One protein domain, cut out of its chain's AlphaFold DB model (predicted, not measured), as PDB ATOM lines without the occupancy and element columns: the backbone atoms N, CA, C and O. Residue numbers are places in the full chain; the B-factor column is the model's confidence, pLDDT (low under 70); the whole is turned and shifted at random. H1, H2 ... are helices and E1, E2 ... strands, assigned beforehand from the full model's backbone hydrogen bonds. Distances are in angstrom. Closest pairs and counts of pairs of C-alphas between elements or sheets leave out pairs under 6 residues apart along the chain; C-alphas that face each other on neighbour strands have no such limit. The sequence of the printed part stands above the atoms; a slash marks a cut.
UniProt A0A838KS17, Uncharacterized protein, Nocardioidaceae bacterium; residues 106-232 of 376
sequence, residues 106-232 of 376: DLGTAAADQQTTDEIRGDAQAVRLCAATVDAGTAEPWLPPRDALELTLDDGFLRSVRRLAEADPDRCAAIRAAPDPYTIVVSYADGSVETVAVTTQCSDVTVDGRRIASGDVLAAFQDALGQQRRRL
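What this domain is: This is residues 106 to 232 of the 376 residues of an uncharacterized protein of Nocardioidaceae bacterium (UniProt A0A838KS17). A strongly twisted sheet, E1 E2 E3, and a small hairpin, E4 and E5, are bridged by residues 116 to 120; the long helix H4 runs from the hairpin past the sheet, with H2 side by side with it. H1 and H3 lie farthest out. The printed part has 127 residues with four named helices and five named strands, in order H1 E1 H2 H3 E2 E3 E4 E5 H4; both sheets are antiparallel, the class mixed. It is compact, radius of gyration of the C-alphas 14.3 A, spanning 38 by 29 by 28 A.

How they stand to each other: Start at H1, residues 110 to 113; beyond it, residues 116 to 117 pair in parallel with 195 to 196 of E3, residues 193 to 198, and 119 to 120 with 206 to 207 of E4, residues 204 to 207. E1, residues 124 to 133, is antiparallel to its neighbour E2, residues 182 to 188; N 128 and O 185, 2.9 A, are within hydrogen-bond range. H2, residues 156 to 162, touches residues 216 to 224 of H4, residues 214 to 231, at a shallow tilt of 16 degrees, opposite ways; their closest C-alphas, Phe 157 and Ala 224, are 5.8 A apart. H3, residues 169 to 173, is apart from both. E2 and E3 form a hairpin, with N 186 and O 194 at 2.9 A; E4 and E5, residues 210 to 213, form another, with N 205 and O 212 at 2.8 A. H4 only grazes the sheet E1 E2 E3, with residues 214 to 225. In H2 and H4 every O i to N i+4 pair is within range; H3 has 0 of 1, beside 1 of 2 O i to N i+3 pairs, and H1 is too short.

Where its parts are: Find C-alpha 124 at (36.312, 1.929, 26.168); from there E1 runs 24.6 A. H4, 25.6 A long, ends at C-alpha 231 (16.094, 5.051, 24.220).

The domain as a whole: The farthest C-alphas, Ala 173 and Leu 232, are 42.0 A apart. The printed part has no cut; the link E1 to H2 is long, 22 residues. The mean pLDDT of the printed part is 70.9, and the stretches under 70, where confidence is low, include residues 107 to 116, residues 134 to 147 and residues 169 to 181.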
ATOM      1  N   ASP A 106      45.148  14.800   9.911       73.56
ATOM      2  CA  ASP A 106      45.634  14.639   8.541       73.56
ATOM      3  C   ASP A 106      46.184  13.230   8.327       73.56
ATOM      4  O   ASP A 106      47.347  12.945   8.593       73.56
ATOM      5  N   LEU A 107      45.350  12.338   7.802       68.38
ATOM      6  CA  LEU A 107      45.704  10.950   7.514       68.38
ATOM      7  C   LEU A 107      46.750  10.819   6.391       68.38
ATOM      8  O   LEU A 107      47.307   9.736   6.221       68.38
ATOM      9  N   GLY A 108      47.021  11.891   5.632       64.25
ATOM     10  CA  GLY A 108      48.074  11.928   4.614       64.25
ATOM     11  C   GLY A 108      49.482  12.088   5.197       64.25
ATOM     12  O   GLY A 108      50.447  11.603   4.609       64.25
ATOM     13  N   THR A 109      49.609  12.721   6.370       59.97
ATOM     14  CA  THR A 109      50.896  12.992   7.042       59.97
ATOM     15  C   THR A 109      51.027  12.326   8.417       59.97
ATOM     16  O   THR A 109      52.142  12.111   8.893       59.97
ATOM     17  N   ALA A 110      49.912  11.917   9.037       52.91
ATOM     18  CA  ALA A 110      49.846  11.348  10.388       52.91
ATOM     19  C   ALA A 110      50.539   9.986  10.560       52.91
ATOM     20  O   ALA A 110      50.686   9.534  11.691       52.91
ATOM     21  N   ALA A 111      51.016   9.352   9.485       49.53
ATOM     22  CA  ALA A 111      51.755   8.093   9.575       49.53
ATOM     23  C   ALA A 111      53.115   8.208  10.306       49.53
ATOM     24  O   ALA A 111      53.710   7.175  10.599       49.53
ATOM     25  N   ALA A 112      53.617   9.419  10.599       45.28
ATOM     26  CA  ALA A 112      54.928   9.608  11.234       45.28
ATOM     27  C   ALA A 112      54.903  10.244  12.640       45.28
ATOM     28  O   ALA A 112      55.656   9.791  13.498       45.28
ATOM     29  N   ASP A 113      54.046  11.242  12.906       46.44
ATOM     30  CA  ASP A 113      54.246  12.138  14.066       46.44
ATOM     31  C   ASP A 113      53.055  12.264  15.035       46.44
ATOM     32  O   ASP A 113      53.177  12.886  16.093       46.44
ATOM     33  N   GLN A 114      51.892  11.688  14.720       55.53
ATOM     34  CA  GLN A 114      50.712  11.766  15.586       55.53
ATOM     35  C   GLN A 114      50.479  10.415  16.265       55.53
ATOM     36  O   GLN A 114      50.428   9.391  15.591       55.53
ATOM     37  N   GLN A 115      50.344  10.420  17.599       57.91
ATOM     38  CA  GLN A 115      50.014   9.245  18.418       57.91
ATOM     39  C   GLN A 115      48.634   8.704  18.024       57.91
ATOM     40  O   GLN A 115      47.614   9.028  18.627       57.91
ATOM     41  N   THR A 116      48.610   7.923  16.955       68.25
ATOM     42  CA  THR A 116      47.441   7.210  16.467       68.25
ATOM     43  C   THR A 116      47.658   5.731  16.730       68.25
ATOM     44  O   THR A 116      48.775   5.221  16.644       68.25
ATOM     45  N   THR A 117      46.587   5.059  17.121       74.00
ATOM     46  CA  THR A 117      46.547   3.608  17.294       74.00
ATOM     47  C   THR A 117      45.630   3.021  16.225       74.00
ATOM     48  O   THR A 117      44.826   3.736  15.625       74.00
ATOM     49  N   ASP A 118      45.751   1.729  15.947       72.69
ATOM     50  CA  ASP A 118      44.759   0.970  15.187       72.69
ATOM     51  C   ASP A 118      43.788   0.216  16.111       72.69
ATOM     52  O   ASP A 118      42.818  -0.366  15.626       72.69
ATOM     53  N   GLU A 119      44.020   0.241  17.428       81.25
ATOM     54  CA  GLU A 119      43.301  -0.558  18.418       81.25
ATOM     55  C   GLU A 119      42.259   0.232  19.227       81.25
ATOM     56  O   GLU A 119      42.534   1.304  19.762       81.25
ATOM     57  N   ILE A 120      41.066  -0.351  19.372       83.25
ATOM     58  CA  ILE A 120      40.072  -0.004  20.393       83.25
ATOM     59  C   ILE A 120      40.137  -1.069  21.489       83.25
ATOM     60  O   ILE A 120      39.786  -2.232  21.249       83.25
ATOM     61  N   ARG A 121      40.542  -0.670  22.700       84.88
ATOM     62  CA  ARG A 121      40.585  -1.571  23.862       84.88
ATOM     63  C   ARG A 121      39.184  -1.839  24.425       84.88
ATOM     64  O   ARG A 121      38.275  -1.010  24.336       84.88
ATOM     65  N   GLY A 122      39.007  -3.006  25.042       80.50
ATOM     66  CA  GLY A 122      37.726  -3.459  25.583       80.50
ATOM     67  C   GLY A 122      37.177  -2.686  26.790       80.50
ATOM     68  O   GLY A 122      36.040  -2.950  27.177       80.50
ATOM     69  N   ASP A 123      37.949  -1.768  27.377       81.81
ATOM     70  CA  ASP A 123      37.573  -0.876  28.484       81.81
ATOM     71  C   ASP A 123      37.139   0.531  28.019       81.81
ATOM     72  O   ASP A 123      37.049   1.462  28.827       81.81
ATOM     73  N   ALA A 124      36.854   0.695  26.723       82.81
ATOM     74  CA  ALA A 124      36.312   1.929  26.168       82.81
ATOM     75  C   ALA A 124      34.965   2.303  26.818       82.81
ATOM     76  O   ALA A 124      34.058   1.479  26.939       82.81
ATOM     77  N   GLN A 125      34.819   3.573  27.198       83.62
ATOM     78  CA  GLN A 125      33.630   4.136  27.845       83.62
ATOM     79  C   GLN A 125      32.796   5.017  26.923       83.62
ATOM     80  O   GLN A 125      31.575   5.038  27.053       83.62
ATOM     81  N   ALA A 126      33.419   5.727  25.986       84.38
ATOM     82  CA  ALA A 126      32.693   6.452  24.952       84.38
ATOM     83  C   ALA A 126      33.495   6.531  23.658       84.38
ATOM     84  O   ALA A 126      34.728   6.554  23.670       84.38
ATOM     85  N   VAL A 127      32.766   6.590  22.548       85.19
ATOM     86  CA  VAL A 127      33.303   6.597  21.190       85.19
ATOM     87  C   VAL A 127      32.684   7.757  20.421       85.19
ATOM     88  O   VAL A 127      31.468   7.954  20.444       85.19
ATOM     89  N   ARG A 128      33.511   8.520  19.707       86.25
ATOM     90  CA  ARG A 128      33.075   9.627  18.852       86.25
ATOM     91  C   ARG A 128      33.720   9.517  17.477       86.25
ATOM     92  O   ARG A 128      34.903   9.210  17.365       86.25
ATOM     93  N   LEU A 129      32.942   9.790  16.434       84.00
ATOM     94  CA  LEU A 129      33.459   9.915  15.073       84.00
ATOM     95  C   LEU A 129      33.890  11.363  14.841       84.00
ATOM     96  O   LEU A 129      33.118  12.289  15.083       84.00
ATOM     97  N   CYS A 130      35.114  11.554  14.363       80.62
ATOM     98  CA  CYS A 130      35.696  12.864  14.109       80.62
ATOM     99  C   CYS A 130      36.136  12.983  12.654       80.62
ATOM    100  O   CYS A 130      36.513  12.001  12.017       80.62
ATOM    101  N   ALA A 131      36.016  14.194  12.109       77.19
ATOM    102  CA  ALA A 131      36.418  14.457  10.737       77.19
ATOM    103  C   ALA A 131      37.939  14.306  10.620       77.19
ATOM    104  O   ALA A 131      38.681  14.711  11.519       77.19
ATOM    105  N   ALA A 132      38.390  13.755   9.501       75.12
ATOM    106  CA  ALA A 132      39.796  13.694   9.147       75.12
ATOM    107  C   ALA A 132      39.992  14.229   7.723       75.12
ATOM    108  O   ALA A 132      39.028  14.467   6.997       75.12
ATOM    109  N   THR A 133      41.237  14.449   7.320       70.12
ATOM    110  CA  THR A 133      41.602  14.888   5.971       70.12
ATOM    111  C   THR A 133      42.554  13.879   5.345       70.12
ATOM    112  O   THR A 133      43.382  13.292   6.032       70.12
ATOM    113  N   VAL A 134      42.423  13.656   4.037       62.66
ATOM    114  CA  VAL A 134      43.375  12.880   3.229       62.66
ATOM    115  C   VAL A 134      43.789  13.791   2.094       62.66
ATOM    116  O   VAL A 134      42.954  14.113   1.252       62.66
ATOM    117  N   ASP A 135      45.050  14.218   2.125       60.03
ATOM    118  CA  ASP A 135      45.629  15.257   1.273       60.03
ATOM    119  C   ASP A 135      44.929  16.620   1.425       60.03
ATOM    120  O   ASP A 135      43.709  16.751   1.344       60.03
ATOM    121  N   ALA A 136      45.711  17.678   1.644       50.09
ATOM    122  CA  ALA A 136      45.244  19.010   2.044       50.09
ATOM    123  C   ALA A 136      44.357  19.777   1.023       50.09
ATOM    124  O   ALA A 136      44.340  21.007   1.050       50.09
ATOM    125  N   GLY A 137      43.618  19.128   0.110       46.38
ATOM    126  CA  GLY A 137      42.845  19.893  -0.869       46.38
ATOM    127  C   GLY A 137      41.852  19.232  -1.822       46.38
ATOM    128  O   GLY A 137      41.569  19.893  -2.816       46.38
ATOM    129  N   THR A 138      41.309  18.016  -1.633       44.72
ATOM    130  CA  THR A 138      40.425  17.464  -2.703       44.72
ATOM    131  C   THR A 138      39.139  16.716  -2.337       44.72
ATOM    132  O   THR A 138      38.366  16.444  -3.255       44.72
ATOM    133  N   ALA A 139      38.813  16.439  -1.074       45.56
ATOM    134  CA  ALA A 139      37.524  15.818  -0.733       45.56
ATOM    135  C   ALA A 139      36.597  16.805  -0.010       45.56
ATOM    136  O   ALA A 139      37.040  17.516   0.893       45.56
ATOM    137  N   GLU A 140      35.310  16.839  -0.387       48.28
ATOM    138  CA  GLU A 140      34.285  17.453   0.464       48.28
ATOM    139  C   GLU A 140      34.370  16.812   1.858       48.28
ATOM    140  O   GLU A 140      34.416  15.582   1.956       48.28
ATOM    141  N   PRO A 141      34.443  17.605   2.942       53.00
ATOM    142  CA  PRO A 141      34.618  17.054   4.272       53.00
ATOM    143  C   PRO A 141      33.353  16.301   4.660       53.00
ATOM    144  O   PRO A 141      32.278  16.883   4.828       53.00
ATOM    145  N   TRP A 142      33.481  14.994   4.837       60.78
ATOM    146  CA  TRP A 142      32.459  14.230   5.521       60.78
ATOM    147  C   TRP A 142      32.294  14.747   6.942       60.78
ATOM    148  O   TRP A 142      33.258  14.925   7.686       60.78
ATOM    149  N   LEU A 143      31.044  15.006   7.308       60.28
ATOM    150  CA  LEU A 143      30.684  15.532   8.614       60.28
ATOM    151  C   LEU A 143      30.147  14.381   9.473       60.28
ATOM    152  O   LEU A 143      28.982  13.997   9.297       60.28
ATOM    153  N   PRO A 144      30.950  13.824  10.400       64.94
ATOM    154  CA  PRO A 144      30.463  12.803  11.312       64.94
ATOM    155  C   PRO A 144      29.336  13.326  12.213       64.94
ATOM    156  O   PRO A 144      29.193  14.539  12.417       64.94
ATOM    157  N   PRO A 145      28.542  12.416  12.812       66.31
ATOM    158  CA  PRO A 145      27.703  12.755  13.955       66.31
ATOM    159  C   PRO A 145      28.530  13.454  15.048       66.31
ATOM    160  O   PRO A 145      29.628  13.012  15.371       66.31
ATOM    161  N   ARG A 146      28.015  14.561  15.597       64.44
ATOM    162  CA  ARG A 146      28.719  15.357  16.624       64.44
ATOM    163  C   ARG A 146      28.605  14.778  18.034       64.44
ATOM    164  O   ARG A 146      29.377  15.148  18.913       64.44
ATOM    165  N   ASP A 147      27.603  13.945  18.251       66.69
ATOM    166  CA  ASP A 147      27.336  13.242  19.493       66.69
ATOM    167  C   ASP A 147      28.196  11.989  19.628       66.69
ATOM    168  O   ASP A 147      28.510  11.308  18.649       66.69
ATOM    169  N   ALA A 148      28.555  11.683  20.871       74.38
ATOM    170  CA  ALA A 148      29.233  10.446  21.195       74.38
ATOM    171  C   ALA A 148      28.257   9.322  21.530       74.38
ATOM    172  O   ALA A 148      27.144   9.514  22.031       74.38
ATOM    173  N   LEU A 149      28.739   8.119  21.267       78.12
ATOM    174  CA  LEU A 149      28.170   6.884  21.751       78.12
ATOM    175  C   LEU A 149      28.788   6.584  23.118       78.12
ATOM    176  O   LEU A 149      29.994   6.351  23.200       78.12
ATOM    177  N   GLU A 150      27.983   6.595  24.176       76.31
ATOM    178  CA  GLU A 150      28.431   6.206  25.512       76.31
ATOM    179  C   GLU A 150      28.218   4.703  25.699       76.31
ATOM    180  O   GLU A 150      27.102   4.185  25.668       76.31
ATOM    181  N   LEU A 151      29.318   3.989  25.897       72.88
ATOM    182  CA  LEU A 151      29.357   2.537  26.057       72.88
ATOM    183  C   LEU A 151      28.953   2.101  27.466       72.88
ATOM    184  O   LEU A 151      28.488   0.983  27.654       72.88
ATOM    185  N   THR A 152      29.051   3.003  28.445       63.03
ATOM    186  CA  THR A 152      28.575   2.800  29.823       63.03
ATOM    187  C   THR A 152      27.054   2.633  29.912       63.03
ATOM    188  O   THR A 152      26.561   2.010  30.851       63.03
ATOM    189  N   LEU A 153      26.310   3.158  28.934       53.12
ATOM    190  CA  LEU A 153      24.851   3.039  28.833       53.12
ATOM    191  C   LEU A 153      24.413   1.863  27.954       53.12
ATOM    192  O   LEU A 153      23.270   1.404  28.050       53.12
ATOM    193  N   ASP A 154      25.305   1.375  27.089       54.88
ATOM    194  CA  ASP A 154      25.053   0.233  26.223       54.88
ATOM    195  C   ASP A 154      26.358  -0.483  25.825       54.88
ATOM    196  O   ASP A 154      27.055  -0.088  24.888       54.88
ATOM    197  N   ASP A 155      26.621  -1.640  26.441       58.69
ATOM    198  CA  ASP A 155      27.630  -2.610  25.976       58.69
ATOM    199  C   ASP A 155      27.397  -3.076  24.518       58.69
ATOM    200  O   ASP A 155      28.204  -3.810  23.935       58.69
ATOM    201  N   GLY A 156      26.239  -2.747  23.937       65.69
ATOM    202  CA  GLY A 156      25.776  -3.177  22.629       65.69
ATOM    203  C   GLY A 156      26.740  -2.859  21.498       65.69
ATOM    204  O   GLY A 156      26.855  -3.683  20.596       65.69
ATOM    205  N   PHE A 157      27.480  -1.750  21.543       75.38
ATOM    206  CA  PHE A 157      28.417  -1.404  20.470       75.38
ATOM    207  C   PHE A 157      29.635  -2.324  20.427       75.38
ATOM    208  O   PHE A 157      29.796  -3.043  19.442       75.38
ATOM    209  N   LEU A 158      30.439  -2.389  21.496       76.31
ATOM    210  CA  LEU A 158      31.609  -3.279  21.538       76.31
ATOM    211  C   LEU A 158      31.192  -4.738  21.334       76.31
ATOM    212  O   LEU A 158      31.842  -5.489  20.611       76.31
ATOM    213  N   ARG A 159      30.045  -5.146  21.893       76.31
ATOM    214  CA  ARG A 159      29.483  -6.485  21.677       76.31
ATOM    215  C   ARG A 159      29.080  -6.732  20.223       76.31
ATOM    216  O   ARG A 159      29.269  -7.845  19.738       76.31
ATOM    217  N   SER A 160      28.510  -5.741  19.539       77.00
ATOM    218  CA  SER A 160      28.135  -5.854  18.125       77.00
ATOM    219  C   SER A 160      29.370  -5.903  17.242       77.00
ATOM    220  O   SER A 160      29.451  -6.783  16.391       77.00
ATOM    221  N   VAL A 161      30.365  -5.056  17.513       79.81
ATOM    222  CA  VAL A 161      31.632  -5.039  16.776       79.81
ATOM    223  C   VAL A 161      32.385  -6.360  16.941       79.81
ATOM    224  O   VAL A 161      32.791  -6.962  15.952       79.81
ATOM    225  N   ARG A 162      32.451  -6.914  18.159       81.31
ATOM    226  CA  ARG A 162      33.034  -8.245  18.418       81.31
ATOM    227  C   ARG A 162      32.323  -9.388  17.681       81.31
ATOM    228  O   ARG A 162      32.919 -10.444  17.482       81.31
ATOM    229  N   ARG A 163      31.053  -9.227  17.293       83.19
ATOM    230  CA  ARG A 163      30.294 -10.236  16.527       83.19
ATOM    231  C   ARG A 163      30.478 -10.110  15.017       83.19
ATOM    232  O   ARG A 163      30.022 -10.998  14.298       83.19
ATOM    233  N   LEU A 164      31.115  -9.041  14.543       83.94
ATOM    234  CA  LEU A 164      31.410  -8.869  13.128       83.94
ATOM    235  C   LEU A 164      32.436  -9.909  12.662       83.94
ATOM    236  O   LEU A 164      33.242 -10.437  13.443       83.94
ATOM    237  N   ALA A 165      32.354 -10.223  11.370       84.81
ATOM    238  CA  ALA A 165      33.338 -11.064  10.714       84.81
ATOM    239  C   ALA A 165      34.704 -10.371  10.748       84.81
ATOM    240  O   ALA A 165      34.797  -9.145  10.661       84.81
ATOM    241  N   GLU A 166      35.755 -11.170  10.892       85.62
ATOM    242  CA  GLU A 166      37.111 -10.658  10.766       85.62
ATOM    243  C   GLU A 166      37.351 -10.171   9.333       85.62
ATOM    244  O   GLU A 166      36.794 -10.703   8.368       85.62
ATOM    245  N   ALA A 167      38.149  -9.119   9.220       80.50
ATOM    246  CA  ALA A 167      38.611  -8.578   7.964       80.50
ATOM    247  C   ALA A 167      39.317  -9.658   7.138       80.50
ATOM    248  O   ALA A 167      40.249 -10.299   7.618       80.50
ATOM    249  N   ASP A 168      38.899  -9.835   5.884       79.12
ATOM    250  CA  ASP A 168      39.669 -10.628   4.928       79.12
ATOM    251  C   ASP A 168      40.991  -9.894   4.628       79.12
ATOM    252  O   ASP A 168      40.935  -8.784   4.090       79.12
ATOM    253  N   PRO A 169      42.167 -10.465   4.955       69.44
ATOM    254  CA  PRO A 169      43.452  -9.806   4.736       69.44
ATOM    255  C   PRO A 169      43.743  -9.531   3.252       69.44
ATOM    256  O   PRO A 169      44.462  -8.580   2.940       69.44
ATOM    257  N   ASP A 170      43.152 -10.297   2.328       68.44
ATOM    258  CA  ASP A 170      43.406 -10.175   0.889       68.44
ATOM    259  C   ASP A 170      42.534  -9.100   0.218       68.44
ATOM    260  O   ASP A 170      42.860  -8.612  -0.870       68.44
ATOM    261  N   ARG A 171      41.460  -8.639   0.882       66.81
ATOM    262  CA  ARG A 171      40.568  -7.581   0.351       66.81
ATOM    263  C   ARG A 171      41.300  -6.273   0.078       66.81
ATOM    264  O   ARG A 171      40.903  -5.481  -0.776       66.81
ATOM    265  N   CYS A 172      42.385  -6.085   0.812       59.31
ATOM    266  CA  CYS A 172      43.227  -4.916   0.788       59.31
ATOM    267  C   CYS A 172      43.986  -4.726  -0.528       59.31
ATOM    268  O   CYS A 172      44.256  -3.601  -0.944       59.31
ATOM    269  N   ALA A 173      44.271  -5.817  -1.240       51.69
ATOM    270  CA  ALA A 173      44.907  -5.750  -2.551       51.69
ATOM    271  C   ALA A 173      43.927  -5.367  -3.679       51.69
ATOM    272  O   ALA A 173      44.368  -5.007  -4.772       51.69
ATOM    273  N   ALA A 174      42.609  -5.449  -3.445       45.97
ATOM    274  CA  ALA A 174      41.602  -5.453  -4.509       45.97
ATOM    275  C   ALA A 174      40.740  -4.180  -4.616       45.97
ATOM    276  O   ALA A 174      40.085  -3.992  -5.644       45.97
ATOM    277  N   ILE A 175      40.706  -3.299  -3.606       46.41
ATOM    278  CA  ILE A 175      39.736  -2.190  -3.554       46.41
ATOM    279  C   ILE A 175      40.436  -0.837  -3.392       46.41
ATOM    280  O   ILE A 175      40.986  -0.517  -2.347       46.41
ATOM    281  N   ARG A 176      40.337   0.009  -4.427       45.88
ATOM    282  CA  ARG A 176      40.495   1.467  -4.323       45.88
ATOM    283  C   ARG A 176      39.121   2.116  -4.443       45.88
ATOM    284  O   ARG A 176      38.652   2.299  -5.562       45.88
ATOM    285  N   ALA A 177      38.494   2.454  -3.322       40.06
ATOM    286  CA  ALA A 177      37.479   3.509  -3.234       40.06
ATOM    287  C   ALA A 177      37.043   3.671  -1.772       40.06
ATOM    288  O   ALA A 177      36.532   2.727  -1.174       40.06
ATOM    289  N   ALA A 178      37.242   4.868  -1.222       44.78
ATOM    290  CA  ALA A 178      36.759   5.270   0.097       44.78
ATOM    291  C   ALA A 178      35.210   5.244   0.180       44.78
ATOM    292  O   ALA A 178      34.522   5.110  -0.838       44.78
ATOM    293  N   PRO A 179      34.649   5.479   1.375       46.69
ATOM    294  CA  PRO A 179      34.217   6.857   1.563       46.69
ATOM    295  C   PRO A 179      34.746   7.434   2.871       46.69
ATOM    296  O   PRO A 179      34.727   6.781   3.908       46.69
ATOM    297  N   ASP A 180      35.171   8.686   2.752       56.91
ATOM    298  CA  ASP A 180      35.243   9.670   3.819       56.91
ATOM    299  C   ASP A 180      36.305   9.453   4.911       56.91
ATOM    300  O   ASP A 180      36.196   8.541   5.726       56.91
ATOM    301  N   PRO A 181      37.354  10.295   4.964       67.75
ATOM    302  CA  PRO A 181      38.357  10.207   6.013       67.75
ATOM    303  C   PRO A 181      37.760  10.574   7.370       67.75
ATOM    304  O   PRO A 181      37.240  11.674   7.574       67.75
ATOM    305  N   TYR A 182      37.880   9.654   8.321       75.38
ATOM    306  CA  TYR A 182      37.481   9.889   9.697       75.38
ATOM    307  C   TYR A 182      38.469   9.297  10.684       75.38
ATOM    308  O   TYR A 182      39.267   8.415  10.367       75.38
ATOM    309  N   THR A 183      38.397   9.789  11.910       80.94
ATOM    310  CA  THR A 183      39.035   9.159  13.056       80.94
ATOM    311  C   THR A 183      37.988   8.773  14.081       80.94
ATOM    312  O   THR A 183      36.889   9.335  14.135       80.94
ATOM    313  N   ILE A 184      38.324   7.772  14.884       85.38
ATOM    314  CA  ILE A 184      37.519   7.376  16.030       85.38
ATOM    315  C   ILE A 184      38.255   7.873  17.268       85.38
ATOM    316  O   ILE A 184      39.372   7.442  17.535       85.38
ATOM    317  N   VAL A 185      37.644   8.786  18.015       87.38
ATOM    318  CA  VAL A 185      38.152   9.209  19.322       87.38
ATOM    319  C   VAL A 185      37.498   8.335  20.379       87.38
ATOM    320  O   VAL A 185      36.268   8.263  20.465       87.38
ATOM    321  N   VAL A 186      38.326   7.660  21.166       86.31
ATOM    322  CA  VAL A 186      37.907   6.727  22.209       86.31
ATOM    323  C   VAL A 186      38.343   7.279  23.555       86.31
ATOM    324  O   VAL A 186      39.480   7.710  23.717       86.31
ATOM    325  N   SER A 187      37.429   7.267  24.517       86.88
ATOM    326  CA  SER A 187      37.722   7.560  25.923       86.88
ATOM    327  C   SER A 187      37.625   6.276  26.733       86.88
ATOM    328  O   SER A 187      36.692   5.494  26.530       86.88
ATOM    329  N   TYR A 188      38.580   6.059  27.629       86.06
ATOM    330  CA  TYR A 188      38.701   4.840  28.428       86.06
ATOM    331  C   TYR A 188      38.425   5.091  29.908       86.06
ATOM    332  O   TYR A 188      38.418   6.226  30.384       86.06
ATOM    333  N   ALA A 189      38.216   4.003  30.650       82.94
ATOM    334  CA  ALA A 189      37.898   4.053  32.075       82.94
ATOM    335  C   ALA A 189      39.016   4.618  32.963       82.94
ATOM    336  O   ALA A 189      38.737   5.129  34.047       82.94
ATOM    337  N   ASP A 190      40.265   4.544  32.508       82.69
ATOM    338  CA  ASP A 190      41.430   5.148  33.162       82.69
ATOM    339  C   ASP A 190      41.546   6.670  32.919       82.69
ATOM    340  O   ASP A 190      42.455   7.311  33.445       82.69
ATOM    341  N   GLY A 191      40.626   7.252  32.140       81.38
ATOM    342  CA  GLY A 191      40.624   8.661  31.749       81.38
ATOM    343  C   GLY A 191      41.504   8.978  30.537       81.38
ATOM    344  O   GLY A 191      41.561  10.134  30.117       81.38
ATOM    345  N   SER A 192      42.184   7.981  29.963       84.81
ATOM    346  CA  SER A 192      42.954   8.153  28.734       84.81
ATOM    347  C   SER A 192      42.042   8.351  27.521       84.81
ATOM    348  O   SER A 192      40.884   7.916  27.486       84.81
ATOM    349  N   VAL A 193      42.578   9.042  26.517       85.38
ATOM    350  CA  VAL A 193      41.922   9.283  25.234       85.38
ATOM    351  C   VAL A 193      42.864   8.828  24.138       85.38
ATOM    352  O   VAL A 193      44.017   9.254  24.100       85.38
ATOM    353  N   GLU A 194      42.362   8.007  23.226       86.69
ATOM    354  CA  GLU A 194      43.110   7.581  22.047       86.69
ATOM    355  C   GLU A 194      42.366   7.966  20.778       86.69
ATOM    356  O   GLU A 194      41.135   8.041  20.736       86.69
ATOM    357  N   THR A 195      43.142   8.201  19.725       84.50
ATOM    358  CA  THR A 195      42.610   8.389  18.382       84.50
ATOM    359  C   THR A 195      42.978   7.187  17.535       84.50
ATOM    360  O   THR A 195      44.157   6.904  17.319       84.50
ATOM    361  N   VAL A 196      41.954   6.522  17.015       82.38
ATOM    362  CA  VAL A 196      42.098   5.459  16.029       82.38
ATOM    363  C   VAL A 196      42.019   6.068  14.638       82.38
ATOM    364  O   VAL A 196      40.996   6.655  14.257       82.38
ATOM    365  N   ALA A 197      43.106   5.953  13.883       73.06
ATOM    366  CA  ALA A 197      43.179   6.469  12.524       73.06
ATOM    367  C   ALA A 197      42.535   5.486  11.538       73.06
ATOM    368  O   ALA A 197      42.973   4.346  11.410       73.06
ATOM    369  N   VAL A 198      41.521   5.941  10.794       71.19
ATOM    370  CA  VAL A 198      40.875   5.144   9.744       71.19
ATOM    371  C   VAL A 198      41.251   5.719   8.377       71.19
ATOM    372  O   VAL A 198      40.606   6.612   7.839       71.19
ATOM    373  N   THR A 199      42.343   5.210   7.810       60.44
ATOM    374  CA  THR A 199      42.873   5.578   6.482       60.44
ATOM    375  C   THR A 199      42.030   5.060   5.296       60.44
ATOM    376  O   THR A 199      41.255   4.109   5.400       60.44
ATOM    377  N   THR A 200      42.174   5.658   4.117       53.47
ATOM    378  CA  THR A 200      41.221   5.493   3.001       53.47
ATOM    379  C   THR A 200      41.506   4.356   2.014       53.47
ATOM    380  O   THR A 200      40.882   4.310   0.957       53.47
ATOM    381  N   GLN A 201      42.405   3.412   2.308       51.56
ATOM    382  CA  GLN A 201      42.751   2.365   1.326       51.56
ATOM    383  C   GLN A 201      42.525   0.934   1.819       51.56
ATOM    384  O   GLN A 201      42.327   0.046   0.998       51.56
ATOM    385  N   CYS A 202      42.523   0.714   3.138       59.06
ATOM    386  CA  CYS A 202      42.619  -0.631   3.705       59.06
ATOM    387  C   CYS A 202      42.259  -0.724   5.187       59.06
ATOM    388  O   CYS A 202      42.723  -1.626   5.877       59.06
ATOM    389  N   SER A 203      41.528   0.258   5.714       66.25
ATOM    390  CA  SER A 203      41.510   0.409   7.163       66.25
ATOM    391  C   SER A 203      40.657  -0.632   7.833       66.25
ATOM    392  O   SER A 203      39.426  -0.632   7.738       66.25
ATOM    393  N   ASP A 204      41.363  -1.481   8.551       76.56
ATOM    394  CA  ASP A 204      40.810  -2.320   9.575       76.56
ATOM    395  C   ASP A 204      40.960  -1.583  10.896       76.56
ATOM    396  O   ASP A 204      41.948  -0.892  11.136       76.56
ATOM    397  N   VAL A 205      39.957  -1.726  11.744       75.75
ATOM    398  CA  VAL A 205      40.042  -1.317  13.136       75.75
ATOM    399  C   VAL A 205      40.316  -2.580  13.930       75.75
ATOM    400  O   VAL A 205      39.554  -3.550  13.842       75.75
ATOM    401  N   THR A 206      41.408  -2.583  14.682       82.31
ATOM    402  CA  THR A 206      41.714  -3.648  15.626       82.31
ATOM    403  C   THR A 206      40.825  -3.454  16.855       82.31
ATOM    404  O   THR A 206      40.811  -2.397  17.472       82.31
ATOM    405  N   VAL A 207      40.026  -4.454  17.210       80.69
ATOM    406  CA  VAL A 207      39.169  -4.425  18.405       80.69
ATOM    407  C   VAL A 207      39.454  -5.675  19.212       80.69
ATOM    408  O   VAL A 207      39.186  -6.783  18.743       80.69
ATOM    409  N   ASP A 208      40.034  -5.497  20.400       81.44
ATOM    410  CA  ASP A 208      40.539  -6.591  21.243       81.44
ATOM    411  C   ASP A 208      41.392  -7.604  20.446       81.44
ATOM    412  O   ASP A 208      41.157  -8.816  20.475       81.44
ATOM    413  N   GLY A 209      42.341  -7.099  19.651       79.81
ATOM    414  CA  GLY A 209      43.245  -7.914  18.833       79.81
ATOM    415  C   GLY A 209      42.652  -8.524  17.554       79.81
ATOM    416  O   GLY A 209      43.359  -9.251  16.858       79.81
ATOM    417  N   ARG A 210      41.386  -8.246  17.204       82.12
ATOM    418  CA  ARG A 210      40.760  -8.713  15.950       82.12
ATOM    419  C   ARG A 210      40.610  -7.579  14.951       82.12
ATOM    420  O   ARG A 210      40.062  -6.536  15.292       82.12
ATOM    421  N   ARG A 211      41.012  -7.806  13.701       83.56
ATOM    422  CA  ARG A 211      40.852  -6.819  12.626       83.56
ATOM    423  C   ARG A 211      39.435  -6.848  12.083       83.56
ATOM    424  O   ARG A 211      38.981  -7.870  11.579       83.56
ATOM    425  N   ILE A 212      38.729  -5.731  12.174       82.62
ATOM    426  CA  ILE A 212      37.359  -5.578  11.681       82.62
ATOM    427  C   ILE A 212      37.346  -4.515  10.587       82.62
ATOM    428  O   ILE A 212      38.065  -3.527  10.671       82.62
ATOM    429  N   ALA A 213      36.514  -4.682   9.558       81.25
ATOM    430  CA  ALA A 213      36.365  -3.652   8.533       81.25
ATOM    431  C   ALA A 213      35.892  -2.330   9.120       81.25
ATOM    432  O   ALA A 213      34.837  -2.282   9.751       81.25
ATOM    433  N   SER A 214      36.611  -1.246   8.832       77.94
ATOM    434  CA  SER A 214      36.187   0.109   9.197       77.94
ATOM    435  C   SER A 214      34.760   0.426   8.749       77.94
ATOM    436  O   SER A 214      33.994   1.002   9.513       77.94
ATOM    437  N   GLY A 215      34.357  -0.008   7.550       76.06
ATOM    438  CA  GLY A 215      32.980   0.147   7.069       76.06
ATOM    439  C   GLY A 215      31.941  -0.550   7.957       76.06
ATOM    440  O   GLY A 215      30.885   0.021   8.233       76.06
ATOM    441  N   ASP A 216      32.255  -1.745   8.461       79.50
ATOM    442  CA  ASP A 216      31.366  -2.491   9.356       79.50
ATOM    443  C   ASP A 216      31.350  -1.878  10.767       79.50
ATOM    444  O   ASP A 216      30.290  -1.796  11.390       79.50
ATOM    445  N   VAL A 217      32.494  -1.378  11.253       79.56
ATOM    446  CA  VAL A 217      32.584  -0.624  12.516       79.56
ATOM    447  C   VAL A 217      31.765   0.666  12.443       79.56
ATOM    448  O   VAL A 217      30.996   0.952  13.361       79.56
ATOM    449  N   LEU A 218      31.856   1.410  11.337       80.12
ATOM    450  CA  LEU A 218      31.065   2.619  11.101       80.12
ATOM    451  C   LEU A 218      29.562   2.315  11.088       80.12
ATOM    452  O   LEU A 218      28.784   3.028  11.724       80.12
ATOM    453  N   ALA A 219      29.147   1.248  10.402       77.88
ATOM    454  CA  ALA A 219      27.749   0.828  10.375       77.88
ATOM    455  C   ALA A 219      27.245   0.423  11.771       77.88
ATOM    456  O   ALA A 219      26.164   0.851  12.184       77.88
ATOM    457  N   ALA A 220      28.041  -0.346  12.524       81.19
ATOM    458  CA  ALA A 220      27.722  -0.735  13.896       81.19
ATOM    459  C   ALA A 220      27.617   0.480  14.830       81.19
ATOM    460  O   ALA A 220      26.700   0.547  15.649       81.19
ATOM    461  N   PHE A 221      28.508   1.466  14.677       81.81
ATOM    462  CA  PHE A 221      28.459   2.720  15.427       81.81
ATOM    463  C   PHE A 221      27.168   3.489  15.141       81.81
ATOM    464  O   PHE A 221      26.468   3.891  16.068       81.81
ATOM    465  N   GLN A 222      26.821   3.675  13.865       78.94
ATOM    466  CA  GLN A 222      25.623   4.417  13.470       78.94
ATOM    467  C   GLN A 222      24.334   3.754  13.971       78.94
ATOM    468  O   GLN A 222      23.420   4.459  14.407       78.94
ATOM    469  N   ASP A 223      24.252   2.420  13.936       77.50
ATOM    470  CA  ASP A 223      23.097   1.705  14.480       77.50
ATOM    471  C   ASP A 223      23.008   1.848  16.004       77.50
ATOM    472  O   ASP A 223      21.951   2.217  16.519       77.50
ATOM    473  N   ALA A 224      24.119   1.643  16.719       79.38
ATOM    474  CA  ALA A 224      24.176   1.790  18.171       79.38
ATOM    475  C   ALA A 224      23.817   3.219  18.613       79.38
ATOM    476  O   ALA A 224      22.978   3.398  19.495       79.38
ATOM    477  N   LEU A 225      24.348   4.237  17.933       77.31
ATOM    478  CA  LEU A 225      24.005   5.635  18.186       77.31
ATOM    479  C   LEU A 225      22.519   5.903  17.911       77.31
ATOM    480  O   LEU A 225      21.843   6.575  18.687       77.31
ATOM    481  N   GLY A 226      21.971   5.329  16.838       70.31
ATOM    482  CA  GLY A 226      20.541   5.387  16.546       70.31
ATOM    483  C   GLY A 226      19.681   4.727  17.628       70.31
ATOM    484  O   GLY A 226      18.611   5.242  17.949       70.31
ATOM    485  N   GLN A 227      20.123   3.607  18.203       71.81
ATOM    486  CA  GLN A 227      19.445   2.941  19.318       71.81
ATOM    487  C   GLN A 227      19.520   3.769  20.602       71.81
ATOM    488  O   GLN A 227      18.483   3.972  21.235       71.81
ATOM    489  N   GLN A 228      20.702   4.289  20.943       73.94
ATOM    490  CA  GLN A 228      20.912   5.167  22.092       73.94
ATOM    491  C   GLN A 228      19.973   6.377  21.996       73.94
ATOM    492  O   GLN A 228      19.162   6.600  22.890       73.94
ATOM    493  N   ARG A 229      19.952   7.063  20.846       71.06
ATOM    494  CA  ARG A 229      19.046   8.194  20.589       71.06
ATOM    495  C   ARG A 229      17.556   7.850  20.666       71.06
ATOM    496  O   ARG A 229      16.750   8.736  20.904       71.06
ATOM    497  N   ARG A 230      17.162   6.599  20.408       65.38
ATOM    498  CA  ARG A 230      15.760   6.156  20.540       65.38
ATOM    499  C   ARG A 230      15.376   5.856  21.987       65.38
ATOM    500  O   ARG A 230      14.216   6.036  22.341       65.38
ATOM    501  N   ARG A 231      16.314   5.345  22.792       65.50
ATOM    502  CA  ARG A 231      16.094   5.051  24.220       65.50
ATOM    503  C   ARG A 231      16.060   6.322  25.048       65.50
ATOM    504  O   ARG A 231      15.241   6.448  25.950       65.50
ATOM    505  N   LEU A 232      16.937   7.252  24.707       58.94
ATOM    506  CA  LEU A 232      16.941   8.585  25.261       58.94
ATOM    507  C   LEU A 232      15.762   9.337  24.653       58.94
ATOM    508  O   LEU A 232      15.844   9.838  23.533       58.94
TER     509      LEU A 232